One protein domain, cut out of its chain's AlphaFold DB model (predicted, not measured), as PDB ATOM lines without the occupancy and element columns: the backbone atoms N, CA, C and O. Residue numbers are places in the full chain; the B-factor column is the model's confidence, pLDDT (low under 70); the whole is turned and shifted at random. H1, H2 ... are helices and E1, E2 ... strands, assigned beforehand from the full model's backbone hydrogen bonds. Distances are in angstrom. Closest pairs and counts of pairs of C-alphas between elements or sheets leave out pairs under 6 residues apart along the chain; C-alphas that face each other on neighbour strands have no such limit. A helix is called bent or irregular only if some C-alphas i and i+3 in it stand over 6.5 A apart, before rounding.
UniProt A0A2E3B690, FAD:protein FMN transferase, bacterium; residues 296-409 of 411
ATOM      1  N   GLU A 296     209.657 262.443 222.650       76.62
ATOM      2  CA  GLU A 296     210.546 262.603 221.486       76.62
ATOM      3  C   GLU A 296     212.005 262.242 221.807       76.62
ATOM      4  O   GLU A 296     212.924 263.051 221.653       76.62
ATOM      5  N   ILE A 297     212.233 261.023 222.288       78.50
ATOM      6  CA  ILE A 297     213.584 260.533 222.571       78.50
ATOM      7  C   ILE A 297     214.186 259.964 221.279       78.50
ATOM      8  O   ILE A 297     213.701 258.983 220.713       78.50
ATOM      9  N   GLY A 298     215.257 260.602 220.792       75.25
ATOM     10  CA  GLY A 298     216.004 260.150 219.612       75.25
ATOM     11  C   GLY A 298     216.654 258.772 219.802       75.25
ATOM     12  O   GLY A 298     216.567 258.167 220.869       75.25
ATOM     13  N   ASN A 299     217.325 258.244 218.770       76.06
ATOM     14  CA  ASN A 299     218.135 257.043 218.973       76.06
ATOM     15  C   ASN A 299     219.396 257.389 219.783       76.06
ATOM     16  O   ASN A 299     220.108 258.338 219.456       76.06
ATOM     17  N   LEU A 300     219.630 256.645 220.861       78.88
ATOM     18  CA  LEU A 300     220.697 256.896 221.836       78.88
ATOM     19  C   LEU A 300     221.780 255.824 221.811       78.88
ATOM     20  O   LEU A 300     222.865 256.042 222.349       78.88
ATOM     21  N   PHE A 301     221.465 254.687 221.205       80.44
ATOM     22  CA  PHE A 301     222.309 253.513 221.166       80.44
ATOM     23  C   PHE A 301     223.050 253.447 219.832       80.44
ATOM     24  O   PHE A 301     222.595 253.989 218.822       80.44
ATOM     25  N   ASP A 302     224.199 252.772 219.821       77.12
ATOM     26  CA  ASP A 302     224.844 252.419 218.562       77.12
ATOM     27  C   ASP A 302     223.957 251.457 217.750       77.12
ATOM     28  O   ASP A 302     222.950 250.933 218.240       77.12
ATOM     29  N   ILE A 303     224.309 251.242 216.481       80.12
ATOM     30  CA  ILE A 303     223.515 250.402 215.572       80.12
ATOM     31  C   ILE A 303     223.365 248.986 216.146       80.12
ATOM     32  O   ILE A 303     222.264 248.456 216.189       80.12
ATOM     33  N   LYS A 304     224.445 248.402 216.682       77.56
ATOM     34  CA  LYS A 304     224.439 247.029 217.215       77.56
ATOM     35  C   LYS A 304     223.492 246.865 218.403       77.56
ATOM     36  O   LYS A 304     222.745 245.894 218.467       77.56
ATOM     37  N   THR A 305     223.534 247.802 219.342       78.12
ATOM     38  CA  THR A 305     222.692 247.794 220.541       78.12
ATOM     39  C   THR A 305     221.246 248.103 220.172       78.12
ATOM     40  O   THR A 305     220.338 247.463 220.698       78.12
ATOM     41  N   SER A 306     221.023 249.023 219.226       84.12
ATOM     42  CA  SER A 306     219.688 249.313 218.687       84.12
ATOM     43  C   SER A 306     219.062 248.064 218.062       84.12
ATOM     44  O   SER A 306     217.960 247.683 218.451       84.12
ATOM     45  N   ASP A 307     219.795 247.376 217.182       80.81
ATOM     46  CA  ASP A 307     219.341 246.150 216.516       80.81
ATOM     47  C   ASP A 307     219.041 245.031 217.523       80.81
ATOM     48  O   ASP A 307     218.079 244.279 217.363       80.81
ATOM     49  N   ALA A 308     219.870 244.894 218.565       80.38
ATOM     50  CA  ALA A 308     219.657 243.899 219.610       80.38
ATOM     51  C   ALA A 308     218.360 244.170 220.386       80.38
ATOM     52  O   ALA A 308     217.554 243.255 220.546       80.38
ATOM     53  N   LEU A 309     218.131 245.416 220.813       84.75
ATOM     54  CA  LEU A 309     216.910 245.817 221.520       84.75
ATOM     55  C   LEU A 309     215.659 245.648 220.648       84.75
ATOM     56  O   LEU A 309     214.648 245.127 221.124       84.75
ATOM     57  N   GLU A 310     215.735 246.021 219.368       84.81
ATOM     58  CA  GLU A 310     214.624 245.896 218.419       84.81
ATOM     59  C   GLU A 310     214.245 244.430 218.173       84.81
ATOM     60  O   GLU A 310     213.072 244.072 218.270       84.81
ATOM     61  N   ARG A 311     215.229 243.544 217.956       82.31
ATOM     62  CA  ARG A 311     214.987 242.094 217.809       82.31
ATOM     63  C   ARG A 311     214.353 241.463 219.046       82.31
ATOM     64  O   ARG A 311     213.694 240.433 218.931       82.31
ATOM     65  N   MET A 312     214.576 242.053 220.216       80.31
ATOM     66  CA  MET A 312     213.988 241.612 221.479       80.31
ATOM     67  C   MET A 312     212.602 242.220 221.731       80.31
ATOM     68  O   MET A 312     211.948 241.827 222.692       80.31
ATOM     69  N   GLY A 313     212.147 243.162 220.897       84.06
ATOM     70  CA  GLY A 313     210.890 243.885 221.094       84.06
ATOM     71  C   GLY A 313     210.912 244.840 222.293       84.06
ATOM     72  O   GLY A 313     209.856 245.159 222.834       84.06
ATOM     73  N   LEU A 314     212.097 245.277 222.738       84.19
ATOM     74  CA  LEU A 314     212.267 246.103 223.934       84.19
ATOM     75  C   LEU A 314     212.322 247.591 223.572       84.19
ATOM     76  O   LEU A 314     213.331 248.083 223.064       84.19
ATOM     77  N   ASP A 315     211.263 248.335 223.895       84.00
ATOM     78  CA  ASP A 315     211.224 249.788 223.706       84.00
ATOM     79  C   ASP A 315     211.674 250.545 224.965       84.00
ATOM     80  O   ASP A 315     210.880 251.066 225.750       84.00
ATOM     81  N   ILE A 316     212.993 250.620 225.145       86.00
ATOM     82  CA  ILE A 316     213.636 251.298 226.282       86.00
ATOM     83  C   ILE A 316     213.297 252.795 226.338       86.00
ATOM     84  O   ILE A 316     213.351 253.401 227.406       86.00
ATOM     85  N   LYS A 317     212.909 253.410 225.214       81.81
ATOM     86  CA  LYS A 317     212.596 254.847 225.154       81.81
ATOM     87  C   LYS A 317     211.327 255.207 225.929       81.81
ATOM     88  O   LYS A 317     211.129 256.377 226.231       81.81
ATOM     89  N   LYS A 318     210.488 254.225 226.273       83.88
ATOM     90  CA  LYS A 318     209.323 254.422 227.149       83.88
ATOM     91  C   LYS A 318     209.697 254.599 228.620       83.88
ATOM     92  O   LYS A 318     208.875 255.066 229.402       83.88
ATOM     93  N   LEU A 319     210.916 254.229 229.012       89.50
ATOM     94  CA  LEU A 319     211.356 254.340 230.394       89.50
ATOM     95  C   LEU A 319     211.650 255.801 230.742       89.50
ATOM     96  O   LEU A 319     212.487 256.453 230.119       89.50
ATOM     97  N   ASN A 320     211.023 256.284 231.815       91.75
ATOM     98  CA  ASN A 320     211.231 257.650 232.294       91.75
ATOM     99  C   ASN A 320     212.683 257.904 232.712       91.75
ATOM    100  O   ASN A 320     213.182 259.010 232.554       91.75
ATOM    101  N   SER A 321     213.391 256.913 233.254       94.56
ATOM    102  CA  SER A 321     214.789 257.094 233.631       94.56
ATOM    103  C   SER A 321     215.566 255.799 233.586       94.56
ATOM    104  O   SER A 321     215.108 254.766 234.068       94.56
ATOM    105  N   TYR A 322     216.762 255.884 233.015       94.81
ATOM    106  CA  TYR A 322     217.679 254.767 232.922       94.81
ATOM    107  C   TYR A 322     219.104 255.251 232.667       94.81
ATOM    108  O   TYR A 322     219.331 256.359 232.176       94.81
ATOM    109  N   SER A 323     220.060 254.391 232.985       94.50
ATOM    110  CA  SER A 323     221.450 254.532 232.572       94.50
ATOM    111  C   SER A 323     221.915 253.242 231.937       94.50
ATOM    112  O   SER A 323     221.406 252.165 232.258       94.50
ATOM    113  N   PHE A 324     222.897 253.344 231.054       91.19
ATOM    114  CA  PHE A 324     223.471 252.174 230.415       91.19
ATOM    115  C   PHE A 324     224.995 252.217 230.365       91.19
ATOM    116  O   PHE A 324     225.619 253.278 230.344       91.19
ATOM    117  N   LEU A 325     225.609 251.041 230.334       87.19
ATOM    118  CA  LEU A 325     227.044 250.912 230.125       87.19
ATOM    119  C   LEU A 325     227.328 250.651 228.646       87.19
ATOM    120  O   LEU A 325     226.840 249.670 228.088       87.19
ATOM    121  N   ILE A 326     228.167 251.496 228.043       71.94
ATOM    122  CA  ILE A 326     228.840 251.203 226.772       71.94
ATOM    123  C   ILE A 326     230.330 251.087 227.064       71.94
ATOM    124  O   ILE A 326     230.962 252.055 227.495       71.94
ATOM    125  N   ASN A 327     230.890 249.906 226.814       68.50
ATOM    126  CA  ASN A 327     232.333 249.715 226.821       68.50
ATOM    127  C   ASN A 327     232.901 250.294 225.516       68.50
ATOM    128  O   ASN A 327     232.676 249.761 224.433       68.50
ATOM    129  N   SER A 328     233.605 251.424 225.619       63.94
ATOM    130  CA  SER A 328     234.435 251.963 224.538       63.94
ATOM    131  C   SER A 328     235.875 251.495 224.739       63.94
ATOM    132  O   SER A 328     236.401 251.551 225.849       63.94
ATOM    133  N   ASN A 329     236.527 251.061 223.659       61.97
ATOM    134  CA  ASN A 329     237.913 250.582 223.687       61.97
ATOM    135  C   ASN A 329     238.957 251.702 223.856       61.97
ATOM    136  O   ASN A 329     240.148 251.408 223.933       61.97
ATOM    137  N   GLU A 330     238.556 252.975 223.870       65.94
ATOM    138  CA  GLU A 330     239.509 254.082 223.735       65.94
ATOM    139  C   GLU A 330     240.183 254.489 225.052       65.94
ATOM    140  O   GLU A 330     241.355 254.865 225.045       65.94
ATOM    141  N   LYS A 331     239.478 254.414 226.191       79.44
ATOM    142  CA  LYS A 331     240.016 254.809 227.506       79.44
ATOM    143  C   LYS A 331     239.457 253.950 228.635       79.44
ATOM    144  O   LYS A 331     238.246 253.808 228.771       79.44
ATOM    145  N   VAL A 332     240.354 253.455 229.486       89.31
ATOM    146  CA  VAL A 332     239.987 252.746 230.719       89.31
ATOM    147  C   VAL A 332     239.546 253.755 231.781       89.31
ATOM    148  O   VAL A 332     240.271 254.705 232.075       89.31
ATOM    149  N   LYS A 333     238.371 253.532 232.368       91.31
ATOM    150  CA  LYS A 333     237.824 254.289 233.503       91.31
ATOM    151  C   LYS A 333     237.867 253.470 234.793       91.31
ATOM    152  O   LYS A 333     238.152 252.269 234.757       91.31
ATOM    153  N   THR A 334     237.575 254.094 235.938       93.06
ATOM    154  CA  THR A 334     237.657 253.408 237.249       93.06
ATOM    155  C   THR A 334     236.778 252.155 237.292       93.06
ATOM    156  O   THR A 334     237.194 251.092 237.748       93.06
ATOM    157  N   TYR A 335     235.588 252.247 236.702       91.00
ATOM    158  CA  TYR A 335     234.597 251.180 236.642       91.00
ATOM    159  C   TYR A 335     234.871 250.123 235.559       91.00
ATOM    160  O   TYR A 335     234.066 249.216 235.360       91.00
ATOM    161  N   ASN A 336     236.011 250.199 234.867       91.06
ATOM    162  CA  ASN A 336     236.503 249.123 234.008       91.06
ATOM    163  C   ASN A 336     237.557 248.254 234.706       91.06
ATOM    164  O   ASN A 336     237.932 247.223 234.158       91.06
ATOM    165  N   ILE A 337     238.057 248.630 235.888       92.12
ATOM    166  CA  ILE A 337     239.069 247.856 236.616       92.12
ATOM    167  C   ILE A 337     238.395 247.075 237.740       92.12
ATOM    168  O   ILE A 337     237.882 247.651 238.692       92.12
ATOM    169  N   ASN A 338     238.449 245.748 237.654       92.12
ATOM    170  CA  ASN A 338     238.066 244.867 238.745       92.12
ATOM    171  C   ASN A 338     239.299 244.611 239.618       92.12
ATOM    172  O   ASN A 338     240.190 243.846 239.236       92.12
ATOM    173  N   LEU A 339     239.359 245.253 240.786       91.00
ATOM    174  CA  LEU A 339     240.502 245.123 241.695       91.00
ATOM    175  C   LEU A 339     240.589 243.758 242.370       91.00
ATOM    176  O   LEU A 339     241.694 243.262 242.593       91.00
ATOM    177  N   ARG A 340     239.443 243.136 242.669       89.56
ATOM    178  CA  ARG A 340     239.392 241.807 243.288       89.56
ATOM    179  C   ARG A 340     240.053 240.767 242.388       89.56
ATOM    180  O   ARG A 340     240.883 239.988 242.846       89.56
ATOM    181  N   ASP A 341     239.702 240.800 241.108       88.44
ATOM    182  CA  ASP A 341     240.159 239.824 240.122       88.44
ATOM    183  C   ASP A 341     241.411 240.312 239.366       88.44
ATOM    184  O   ASP A 341     241.963 239.573 238.552       88.44
ATOM    185  N   LYS A 342     241.871 241.542 239.658       88.62
ATOM    186  CA  LYS A 342     243.025 242.234 239.056       88.62
ATOM    187  C   LYS A 342     242.971 242.247 237.526       88.62
ATOM    188  O   LYS A 342     243.963 241.989 236.849       88.62
ATOM    189  N   LYS A 343     241.791 242.537 236.976       89.00
ATOM    190  CA  LYS A 343     241.510 242.477 235.535       89.00
ATOM    191  C   LYS A 343     240.789 243.720 235.044       89.00
ATOM    192  O   LYS A 343     240.018 244.341 235.770       89.00
ATOM    193  N   ILE A 344     241.005 244.029 233.772       88.88
ATOM    194  CA  ILE A 344     240.223 245.022 233.045       88.88
ATOM    195  C   ILE A 344     238.983 244.321 232.476       88.88
ATOM    196  O   ILE A 344     239.101 243.297 231.803       88.88
ATOM    197  N   SER A 345     237.804 244.868 232.758       84.75
ATOM    198  CA  SER A 345     236.497 244.387 232.308       84.75
ATOM    199  C   SER A 345     236.001 245.288 231.177       84.75
ATOM    200  O   SER A 345     235.288 246.265 231.401       84.75
ATOM    201  N   LEU A 346     236.426 244.978 229.954       76.25
ATOM    202  CA  LEU A 346     235.964 245.612 228.718       76.25
ATOM    203  C   LEU A 346     235.372 244.508 227.846       76.25
ATOM    204  O   LEU A 346     236.094 243.828 227.121       76.25
ATOM    205  N   ASN A 347     234.072 244.263 227.989       70.25
ATOM    206  CA  ASN A 347     233.366 243.298 227.158       70.25
ATOM    207  C   ASN A 347     232.441 244.057 226.203       70.25
ATOM    208  O   ASN A 347     231.435 244.617 226.632       70.25
ATOM    209  N   ASN A 348     232.802 244.094 224.920       68.62
ATOM    210  CA  ASN A 348     232.028 244.787 223.882       68.62
ATOM    211  C   ASN A 348     230.790 244.002 223.442       68.62
ATOM    212  O   ASN A 348     229.922 244.541 222.763       68.62
ATOM    213  N   ASP A 349     230.706 242.736 223.839       71.00
ATOM    214  CA  ASP A 349     229.556 241.871 223.620       71.00
ATOM    215  C   ASP A 349     228.603 241.883 224.826       71.00
ATOM    216  O   ASP A 349     227.763 240.995 224.945       71.00
ATOM    217  N   PHE A 350     228.743 242.855 225.735       74.44
ATOM    218  CA  PHE A 350     227.962 242.986 226.960       74.44
ATOM    219  C   PHE A 350     227.451 244.417 227.130       74.44
ATOM    220  O   PHE A 350     228.210 245.383 227.052       74.44
ATOM    221  N   PHE A 351     226.162 244.536 227.415       80.44
ATOM    222  CA  PHE A 351     225.463 245.793 227.633       80.44
ATOM    223  C   PHE A 351     224.500 245.648 228.810       80.44
ATOM    224  O   PHE A 351     223.847 244.616 228.978       80.44
ATOM    225  N   VAL A 352     224.407 246.696 229.625       87.31
ATOM    226  CA  VAL A 352     223.543 246.743 230.810       87.31
ATOM    227  C   VAL A 352     222.709 248.002 230.757       87.31
ATOM    228  O   VAL A 352     223.257 249.077 230.520       87.31
ATOM    229  N   ILE A 353     221.418 247.870 231.052       90.56
ATOM    230  CA  ILE A 353     220.527 248.979 231.382       90.56
ATOM    231  C   ILE A 353     220.053 248.806 232.814       90.56
ATOM    232  O   ILE A 353     219.605 247.729 233.204       90.56
ATOM    233  N   VAL A 354     220.099 249.892 233.573       92.75
ATOM    234  CA  VAL A 354     219.482 249.986 234.895       92.75
ATOM    235  C   VAL A 354     218.465 251.112 234.861       92.75
ATOM    236  O   VAL A 354     218.796 252.210 234.412       92.75
ATOM    237  N   ALA A 355     217.240 250.849 235.314       93.12
ATOM    238  CA  ALA A 355     216.124 251.775 235.140       93.12
ATOM    239  C   ALA A 355     215.314 251.990 236.419       93.12
ATOM    240  O   ALA A 355     214.379 251.261 236.706       93.12
ATOM    241  N   SER A 356     215.632 253.026 237.183       92.06
ATOM    242  CA  SER A 356     214.862 253.456 238.356       92.06
ATOM    243  C   SER A 356     214.604 254.961 238.324       92.06
ATOM    244  O   SER A 356     215.200 255.686 237.533       92.06
ATOM    245  N   ASN A 357     213.795 255.472 239.253       89.69
ATOM    246  CA  ASN A 357     213.551 256.913 239.393       89.69
ATOM    247  C   ASN A 357     214.769 257.730 239.878       89.69
ATOM    248  O   ASN A 357     214.671 258.962 239.944       89.69
ATOM    249  N   SER A 358     215.886 257.071 240.218       94.44
ATOM    250  CA  SER A 358     217.141 257.686 240.662       94.44
ATOM    251  C   SER A 358     218.220 257.592 239.570       94.44
ATOM    252  O   SER A 358     218.909 256.574 239.475       94.44
ATOM    253  N   PRO A 359     218.419 258.657 238.766       97.25
ATOM    254  CA  PRO A 359     219.541 258.773 237.834       97.25
ATOM    255  C   PRO A 359     220.911 258.460 238.450       97.25
ATOM    256  O   PRO A 359     221.745 257.837 237.798       97.25
ATOM    257  N   VAL A 360     221.139 258.854 239.709       97.06
ATOM    258  CA  VAL A 360     222.387 258.574 240.441       97.06
ATOM    259  C   VAL A 360     222.608 257.072 240.571       97.06
ATOM    260  O   VAL A 360     223.650 256.574 240.146       97.06
ATOM    261  N   ASN A 361     221.610 256.349 241.091       94.31
ATOM    262  CA  ASN A 361     221.698 254.902 241.281       94.31
ATOM    263  C   ASN A 361     221.822 254.173 239.946       94.31
ATOM    264  O   ASN A 361     222.641 253.267 239.827       94.31
ATOM    265  N   ASN A 362     221.061 254.597 238.933       95.31
ATOM    266  CA  ASN A 362     221.146 254.015 237.595       95.31
ATOM    267  C   ASN A 362     222.581 254.109 237.053       95.31
ATOM    268  O   ASN A 362     223.122 253.103 236.596       95.31
ATOM    269  N   SER A 363     223.213 255.286 237.159       95.56
ATOM    270  CA  SER A 363     224.573 255.533 236.664       95.56
ATOM    271  C   SER A 363     225.599 254.619 237.332       95.56
ATOM    272  O   SER A 363     226.335 253.908 236.646       95.56
ATOM    273  N   ILE A 364     225.646 254.609 238.667       95.19
ATOM    274  CA  ILE A 364     226.648 253.824 239.399       95.19
ATOM    275  C   ILE A 364     226.406 252.315 239.258       95.19
ATOM    276  O   ILE A 364     227.366 251.566 239.074       95.19
ATOM    277  N   LEU A 365     225.150 251.849 239.260       92.81
ATOM    278  CA  LEU A 365     224.829 250.431 239.058       92.81
ATOM    279  C   LEU A 365     225.224 249.971 237.660       92.81
ATOM    280  O   LEU A 365     225.929 248.975 237.537       92.81
ATOM    281  N   ALA A 366     224.821 250.699 236.614       92.06
ATOM    282  CA  ALA A 366     225.150 250.329 235.241       92.06
ATOM    283  C   ALA A 366     226.670 250.196 235.051       92.06
ATOM    284  O   ALA A 366     227.140 249.212 234.480       92.06
ATOM    285  N   ASN A 367     227.441 251.138 235.602       91.81
ATOM    286  CA  ASN A 367     228.898 251.133 235.506       91.81
ATOM    287  C   ASN A 367     229.563 250.024 236.339       91.81
ATOM    288  O   ASN A 367     230.540 249.425 235.890       91.81
ATOM    289  N   THR A 368     229.049 249.715 237.530       90.56
ATOM    290  CA  THR A 368     229.686 248.747 238.443       90.56
ATOM    291  C   THR A 368     229.255 247.298 238.223       90.56
ATOM    292  O   THR A 368     230.016 246.386 238.552       90.56
ATOM    293  N   LEU A 369     228.090 247.046 237.616       86.00
ATOM    294  CA  LEU A 369     227.589 245.690 237.356       86.00
ATOM    295  C   LEU A 369     228.512 244.867 236.446       86.00
ATOM    296  O   LEU A 369     228.630 243.660 236.631       86.00
ATOM    297  N   ASN A 370     229.225 245.513 235.523       78.38
ATOM    298  CA  ASN A 370     230.217 244.866 234.657       78.38
ATOM    299  C   ASN A 370     231.436 244.306 235.418       78.38
ATOM    300  O   ASN A 370     232.154 243.457 234.900       78.38
ATOM    301  N   LEU A 371     231.671 244.751 236.657       84.56
ATOM    302  CA  LEU A 371     232.749 244.243 237.512       84.56
ATOM    303  C   LEU A 371     232.323 243.020 238.337       84.56
ATOM    304  O   LEU A 371     233.149 242.385 238.997       84.56
ATOM    305  N   VAL A 372     231.037 242.678 238.328       74.94
ATOM    306  CA  VAL A 372     230.513 241.504 239.022       74.94
ATOM    307  C   VAL A 372     230.502 240.320 238.055       74.94
ATOM    308  O   VAL A 372     230.245 240.464 236.865       74.94
ATOM    309  N   ASP A 373     230.792 239.124 238.568       68.94
ATOM    310  CA  ASP A 373     230.743 237.880 237.797       68.94
ATOM    311  C   ASP A 373     229.315 237.639 237.266       68.94
ATOM    312  O   ASP A 373     228.431 237.156 237.986       68.94
ATOM    313  N   TYR A 374     229.091 237.998 235.998       67.06
ATOM    314  CA  TYR A 374     227.776 237.936 235.360       67.06
ATOM    315  C   TYR A 374     227.227 236.506 235.314       67.06
ATOM    316  O   TYR A 374     226.014 236.318 235.360       67.06
ATOM    317  N   SER A 375     228.094 235.488 235.268       65.00
ATOM    318  CA  SER A 375     227.669 234.085 235.226       65.00
ATOM    319  C   SER A 375     226.947 233.673 236.513       65.00
ATOM    320  O   SER A 375     226.087 232.789 236.504       65.00
ATOM    321  N   LYS A 376     227.264 234.346 237.625       66.50
ATOM    322  CA  LYS A 376     226.603 234.183 238.922       66.50
ATOM    323  C   LYS A 376     225.437 235.148 239.074       66.50
ATOM    324  O   LYS A 376     224.360 234.727 239.485       66.50
ATOM    325  N   PHE A 377     225.629 236.416 238.709       67.69
ATOM    326  CA  PHE A 377     224.590 237.440 238.823       67.69
ATOM    327  C   PHE A 377     223.386 237.151 237.911       67.69
ATOM    328  O   PHE A 377     222.242 237.142 238.354       67.69
ATOM    329  N   GLY A 378     223.642 236.804 236.649       66.75
ATOM    330  CA  GLY A 378     222.627 236.515 235.638       66.75
ATOM    331  C   GLY A 378     221.769 235.283 235.932       66.75
ATOM    332  O   GLY A 378     220.664 235.184 235.405       66.75
ATOM    333  N   LYS A 379     222.221 234.350 236.784       70.19
ATOM    334  CA  LYS A 379     221.403 233.198 237.213       70.19
ATOM    335  C   LYS A 379     220.258 233.606 238.141       70.19
ATOM    336  O   LYS A 379     219.206 232.984 238.086       70.19
ATOM    337  N   ASN A 380     220.448 234.666 238.928       73.25
ATOM    338  CA  ASN A 380     219.484 235.122 239.933       73.25
ATOM    339  C   ASN A 380     218.865 236.489 239.608       73.25
ATOM    340  O   ASN A 380     218.082 237.001 240.404       73.25
ATOM    341  N   ILE A 381     219.195 237.079 238.455       81.00
ATOM    342  CA  ILE A 381     218.759 238.430 238.078       81.00
ATOM    343  C   ILE A 381     217.238 238.592 238.080       81.00
ATOM    344  O   ILE A 381     216.752 239.640 238.490       81.00
ATOM    345  N   HIS A 382     216.491 237.545 237.714       80.75
ATOM    346  CA  HIS A 382     215.029 237.585 237.689       80.75
ATOM    347  C   HIS A 382     214.429 237.917 239.067       80.75
ATOM    348  O   HIS A 382     213.457 238.661 239.152       80.75
ATOM    349  N   ASN A 383     215.073 237.452 240.145       78.50
ATOM    350  CA  ASN A 383     214.662 237.702 241.529       78.50
ATOM    351  C   ASN A 383     215.224 239.013 242.102       78.50
ATOM    352  O   ASN A 383     215.016 239.302 243.277       78.50
ATOM    353  N   SER A 384     215.979 239.788 241.318       78.50
ATOM    354  CA  SER A 384     216.488 241.077 241.772       78.50
ATOM    355  C   SER A 384     215.350 242.089 241.862       78.50
ATOM    356  O   SER A 384     214.575 242.252 240.923       78.50
ATOM    357  N   GLU A 385     215.287 242.820 242.972       82.75
ATOM    358  CA  GLU A 385     214.406 243.985 243.093       82.75
ATOM    359  C   GLU A 385     214.902 245.157 242.239       82.75
ATOM    360  O   GLU A 385     214.121 246.028 241.857       82.75
ATOM    361  N   ILE A 386     216.185 245.159 241.865       82.50
ATOM    362  CA  ILE A 386     216.762 246.211 241.034       82.50
ATOM    363  C   ILE A 386     216.293 246.005 239.583       82.50
ATOM    364  O   ILE A 386     216.506 244.927 239.025       82.50
ATOM    365  N   PRO A 387     215.676 247.014 238.949       88.69
ATOM    366  CA  PRO A 387     215.242 246.957 237.554       88.69
ATOM    367  C   PRO A 387     216.454 246.982 236.617       88.69
ATOM    368  O   PRO A 387     217.015 248.042 236.328       88.69
ATOM    369  N   ILE A 388     216.864 245.800 236.152       89.56
ATOM    370  CA  ILE A 388     218.057 245.592 235.330       89.56
ATOM    371  C   ILE A 388     217.691 244.775 234.089       89.56
ATOM    372  O   ILE A 388     217.053 243.726 234.187       89.56
ATOM    373  N   LEU A 389     218.186 245.226 232.941       88.69
ATOM    374  CA  LEU A 389     218.297 244.453 231.711       88.69
ATOM    375  C   LEU A 389     219.776 244.237 231.407       88.69
ATOM    376  O   LEU A 389     220.563 245.182 231.383       88.69
ATOM    377  N   ILE A 390     220.143 242.994 231.134       85.81
ATOM    378  CA  ILE A 390     221.467 242.632 230.637       85.81
ATOM    379  C   ILE A 390     221.297 242.005 229.263       85.81
ATOM    380  O   ILE A 390     220.507 241.075 229.112       85.81
ATOM    381  N   VAL A 391     222.079 242.469 228.293       82.31
ATOM    382  CA  VAL A 391     222.219 241.838 226.980       82.31
ATOM    383  C   VAL A 391     223.660 241.394 226.816       82.31
ATOM    384  O   VAL A 391     224.588 242.157 227.082       82.31
ATOM    385  N   TYR A 392     223.853 240.154 226.386       79.81
ATOM    386  CA  TYR A 392     225.173 239.610 226.109       79.81
ATOM    387  C   TYR A 392     225.159 238.691 224.894       79.81
ATOM    388  O   TYR A 392     224.114 238.170 224.509       79.81
ATOM    389  N   LYS A 393     226.322 238.484 224.277       75.56
ATOM    390  CA  LYS A 393     226.478 237.533 223.175       75.56
ATOM    391  C   LYS A 393     226.914 236.163 223.692       75.56
ATOM    392  O   LYS A 393     227.866 236.070 224.463       75.56
ATOM    393  N   ASP A 394     226.245 235.116 223.232       76.75
ATOM    394  CA  ASP A 394     226.563 233.714 223.500       76.75
ATOM    395  C   ASP A 394     226.462 232.926 222.188       76.75
ATOM    396  O   ASP A 394     225.463 233.030 221.474       76.75
ATOM    397  N   ASP A 395     227.535 232.224 221.824       78.38
ATOM    398  CA  ASP A 395     227.669 231.486 220.556       78.38
ATOM    399  C   ASP A 395     227.174 232.264 219.312       78.38
ATOM    400  O   ASP A 395     226.356 231.814 218.508       78.38
ATOM    401  N   GLY A 396     227.604 233.524 219.187       76.25
ATOM    402  CA  GLY A 396     227.226 234.376 218.056       76.25
ATOM    403  C   GLY A 396     225.851 235.048 218.162       76.25
ATOM    404  O   GLY A 396     225.590 235.981 217.400       76.25
ATOM    405  N   LYS A 397     224.994 234.639 219.106       75.94
ATOM    406  CA  LYS A 397     223.621 235.141 219.278       75.94
ATOM    407  C   LYS A 397     223.515 236.074 220.480       75.94
ATOM    408  O   LYS A 397     224.121 235.834 221.516       75.94
ATOM    409  N   TYR A 398     222.719 237.134 220.358       76.75
ATOM    410  CA  TYR A 398     222.399 237.989 221.500       76.75
ATOM    411  C   TYR A 398     221.332 237.325 222.373       76.75
ATOM    412  O   TYR A 398     220.265 236.953 221.887       76.75
ATOM    413  N   ILE A 399     221.631 237.206 223.660       79.00
ATOM    414  CA  ILE A 399     220.736 236.741 224.716       79.00
ATOM    415  C   ILE A 399     220.494 237.914 225.662       79.00
ATOM    416  O   ILE A 399     221.403 238.702 225.927       79.00
ATOM    417  N   TYR A 400     219.279 238.023 226.193       83.81
ATOM    418  CA  TYR A 400     218.977 238.972 227.256       83.81
ATOM    419  C   TYR A 400     218.455 238.284 228.508       83.81
ATOM    420  O   TYR A 400     217.923 237.174 228.466       83.81
ATOM    421  N   ARG A 401     218.626 238.967 229.636       86.19
ATOM    422  CA  ARG A 401     218.009 238.618 230.912       86.19
ATOM    423  C   ARG A 401     217.524 239.882 231.599       86.19
ATOM    424  O   ARG A 401     218.238 240.884 231.633       86.19
ATOM    425  N   THR A 402     216.340 239.800 232.178       88.56
ATOM    426  CA  THR A 402     215.664 240.890 232.878       88.56
ATOM    427  C   THR A 402     215.383 240.503 234.318       88.56
ATOM    428  O   THR A 402     215.164 239.330 234.639       88.56
ATOM    429  N   SER A 403     215.391 241.493 235.203       90.25
ATOM    430  CA  SER A 403     214.747 241.348 236.502       90.25
ATOM    431  C   SER A 403     213.233 241.504 236.375       90.25
ATOM    432  O   SER A 403     212.739 242.195 235.480       90.25
ATOM    433  N   LYS A 404     212.483 240.903 237.304       89.19
ATOM    434  CA  LYS A 404     211.022 241.047 237.357       89.19
ATOM    435  C   LYS A 404     210.590 242.514 237.480       89.19
ATOM    436  O   LYS A 404     209.592 242.921 236.891       89.19
ATOM    437  N   SER A 405     211.347 243.323 238.224       88.00
ATOM    438  CA  SER A 405     211.073 244.756 238.346       88.00
ATOM    439  C   SER A 405     211.320 245.509 237.039       88.00
ATOM    440  O   SER A 405     210.577 246.439 236.743       88.00
ATOM    441  N   PHE A 406     212.281 245.093 236.210       90.50
ATOM    442  CA  PHE A 406     212.469 245.690 234.886       90.50
ATOM    443  C   PHE A 406     211.306 245.378 233.940       90.50
ATOM    444  O   PHE A 406     210.804 246.274 233.271       90.50
ATOM    445  N   GLU A 407     210.837 244.128 233.919       87.69
ATOM    446  CA  GLU A 407     209.682 243.717 233.105       87.69
ATOM    447  C   GLU A 407     208.428 244.530 233.445       87.69
ATOM    448  O   GLU A 407     207.695 244.941 232.549       87.69
ATOM    449  N   SER A 408     208.218 244.837 234.729       87.00
ATOM    450  CA  SER A 408     207.096 245.677 235.166       87.00
ATOM    451  C   SER A 408     207.163 247.136 234.705       87.00
ATOM    452  O   SER A 408     206.162 247.829 234.801       87.00
ATOM    453  N   LEU A 409     208.317 247.611 234.224       86.50
ATOM    454  CA  LEU A 409     208.458 248.961 233.666       86.50
ATOM    455  C   LEU A 409     208.176 249.014 232.159       86.50
ATOM    456  O   LEU A 409     208.052 250.104 231.603       86.50
TER     457      LEU A 409
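What this domain is: This is residues 296 to 409 of the 411 residues of the protein "FAD:protein FMN transferase" of bacterium (UniProt A0A2E3B690). A twisted wall of four strands, E1 to E4, has H2 and H3 over one face, H2 at the E1 edge and H3 towards the E4 edge, while H1 crosses the other face over E3 and E4. A long loop, residues 326 to 349, reaches away from the sheet and makes one end of the longest axis, and the short H4 only grazes the sheet. The printed part has 114 residues, with four named helices and four named strands in the order H1 E1 E2 H2 H3 E3 E4 H4; the sheet order is E1 - E2 - E3 - E4, all antiparallel, and the class is mixed, helices and strands. It is compact, with a radius of gyration of the C-alphas of 13.7 A, and spans 40 by 30 by 29 A.

Where its parts are: H1, residues 303 to 311, is 12.1 A long and begins at C-alpha 303 (223.515, 250.402, 215.572). E1 is residues 321 to 325, 14.2 A, and E2 residues 350 to 354, 13.6 A. H2, residues 359 to 369, measures 15.4 A, and H3, residues 374 to 383, 14.5 A. E3 is residues 388 to 394, 18.8 A, and E4 residues 397 to 402, 16.8 A. H4, residues 404 to 409, 9.1 A, ends at C-alpha 409 (208.458, 248.961, 233.666).

How they stand to each other: The sheet is twisted, its C-alphas up to 4.0 A off the best plane. The hairpin E1 and E2 has N 323 and O 354 at 2.9 A, within hydrogen-bond range; E2 and E3 have N 353 and O 389 at 2.8 A; the hairpin E3 and E4 has N 394 and O 397 at 2.8 A. H2 runs along the strands over E1 at a height of 7.2 A over the sheet, its closest C-alphas to E1 being Asn 362 and Ser 323, 5.1 A. H3, on the same face, lies over E3 and E4 at 9.1 A; it is irregular, with C-alphas 379 and 382 7.8 A apart. H2 and H3 are apart. H1, on the opposite face at 10.2 A, runs across the strands; the C-alphas of Ala 308 and Tyr 398 in E4, the closest, are 6.8 A apart. H3 and H4 are close but not clearly touching, the closest C-alphas being His 382 and Lys 404, 5.3 A. In H1 and H2 every O i to N i+4 pair is within hydrogen-bond range; H3 has 2 of 6, with 4 of 7 O i to N i+3 pairs, and H4 1 of 2.

The domain as a whole: The farthest C-alphas, Glu 296 and Lys 342, are 42.2 A apart. The printed part has no cut, and the E1 to E2 link is long, with residues 337 to 338 paired antiparallel with 343 to 344. The mean pLDDT of the printed part is 83.2, with residues 327 to 330, 348 and 373 to 378 under 70.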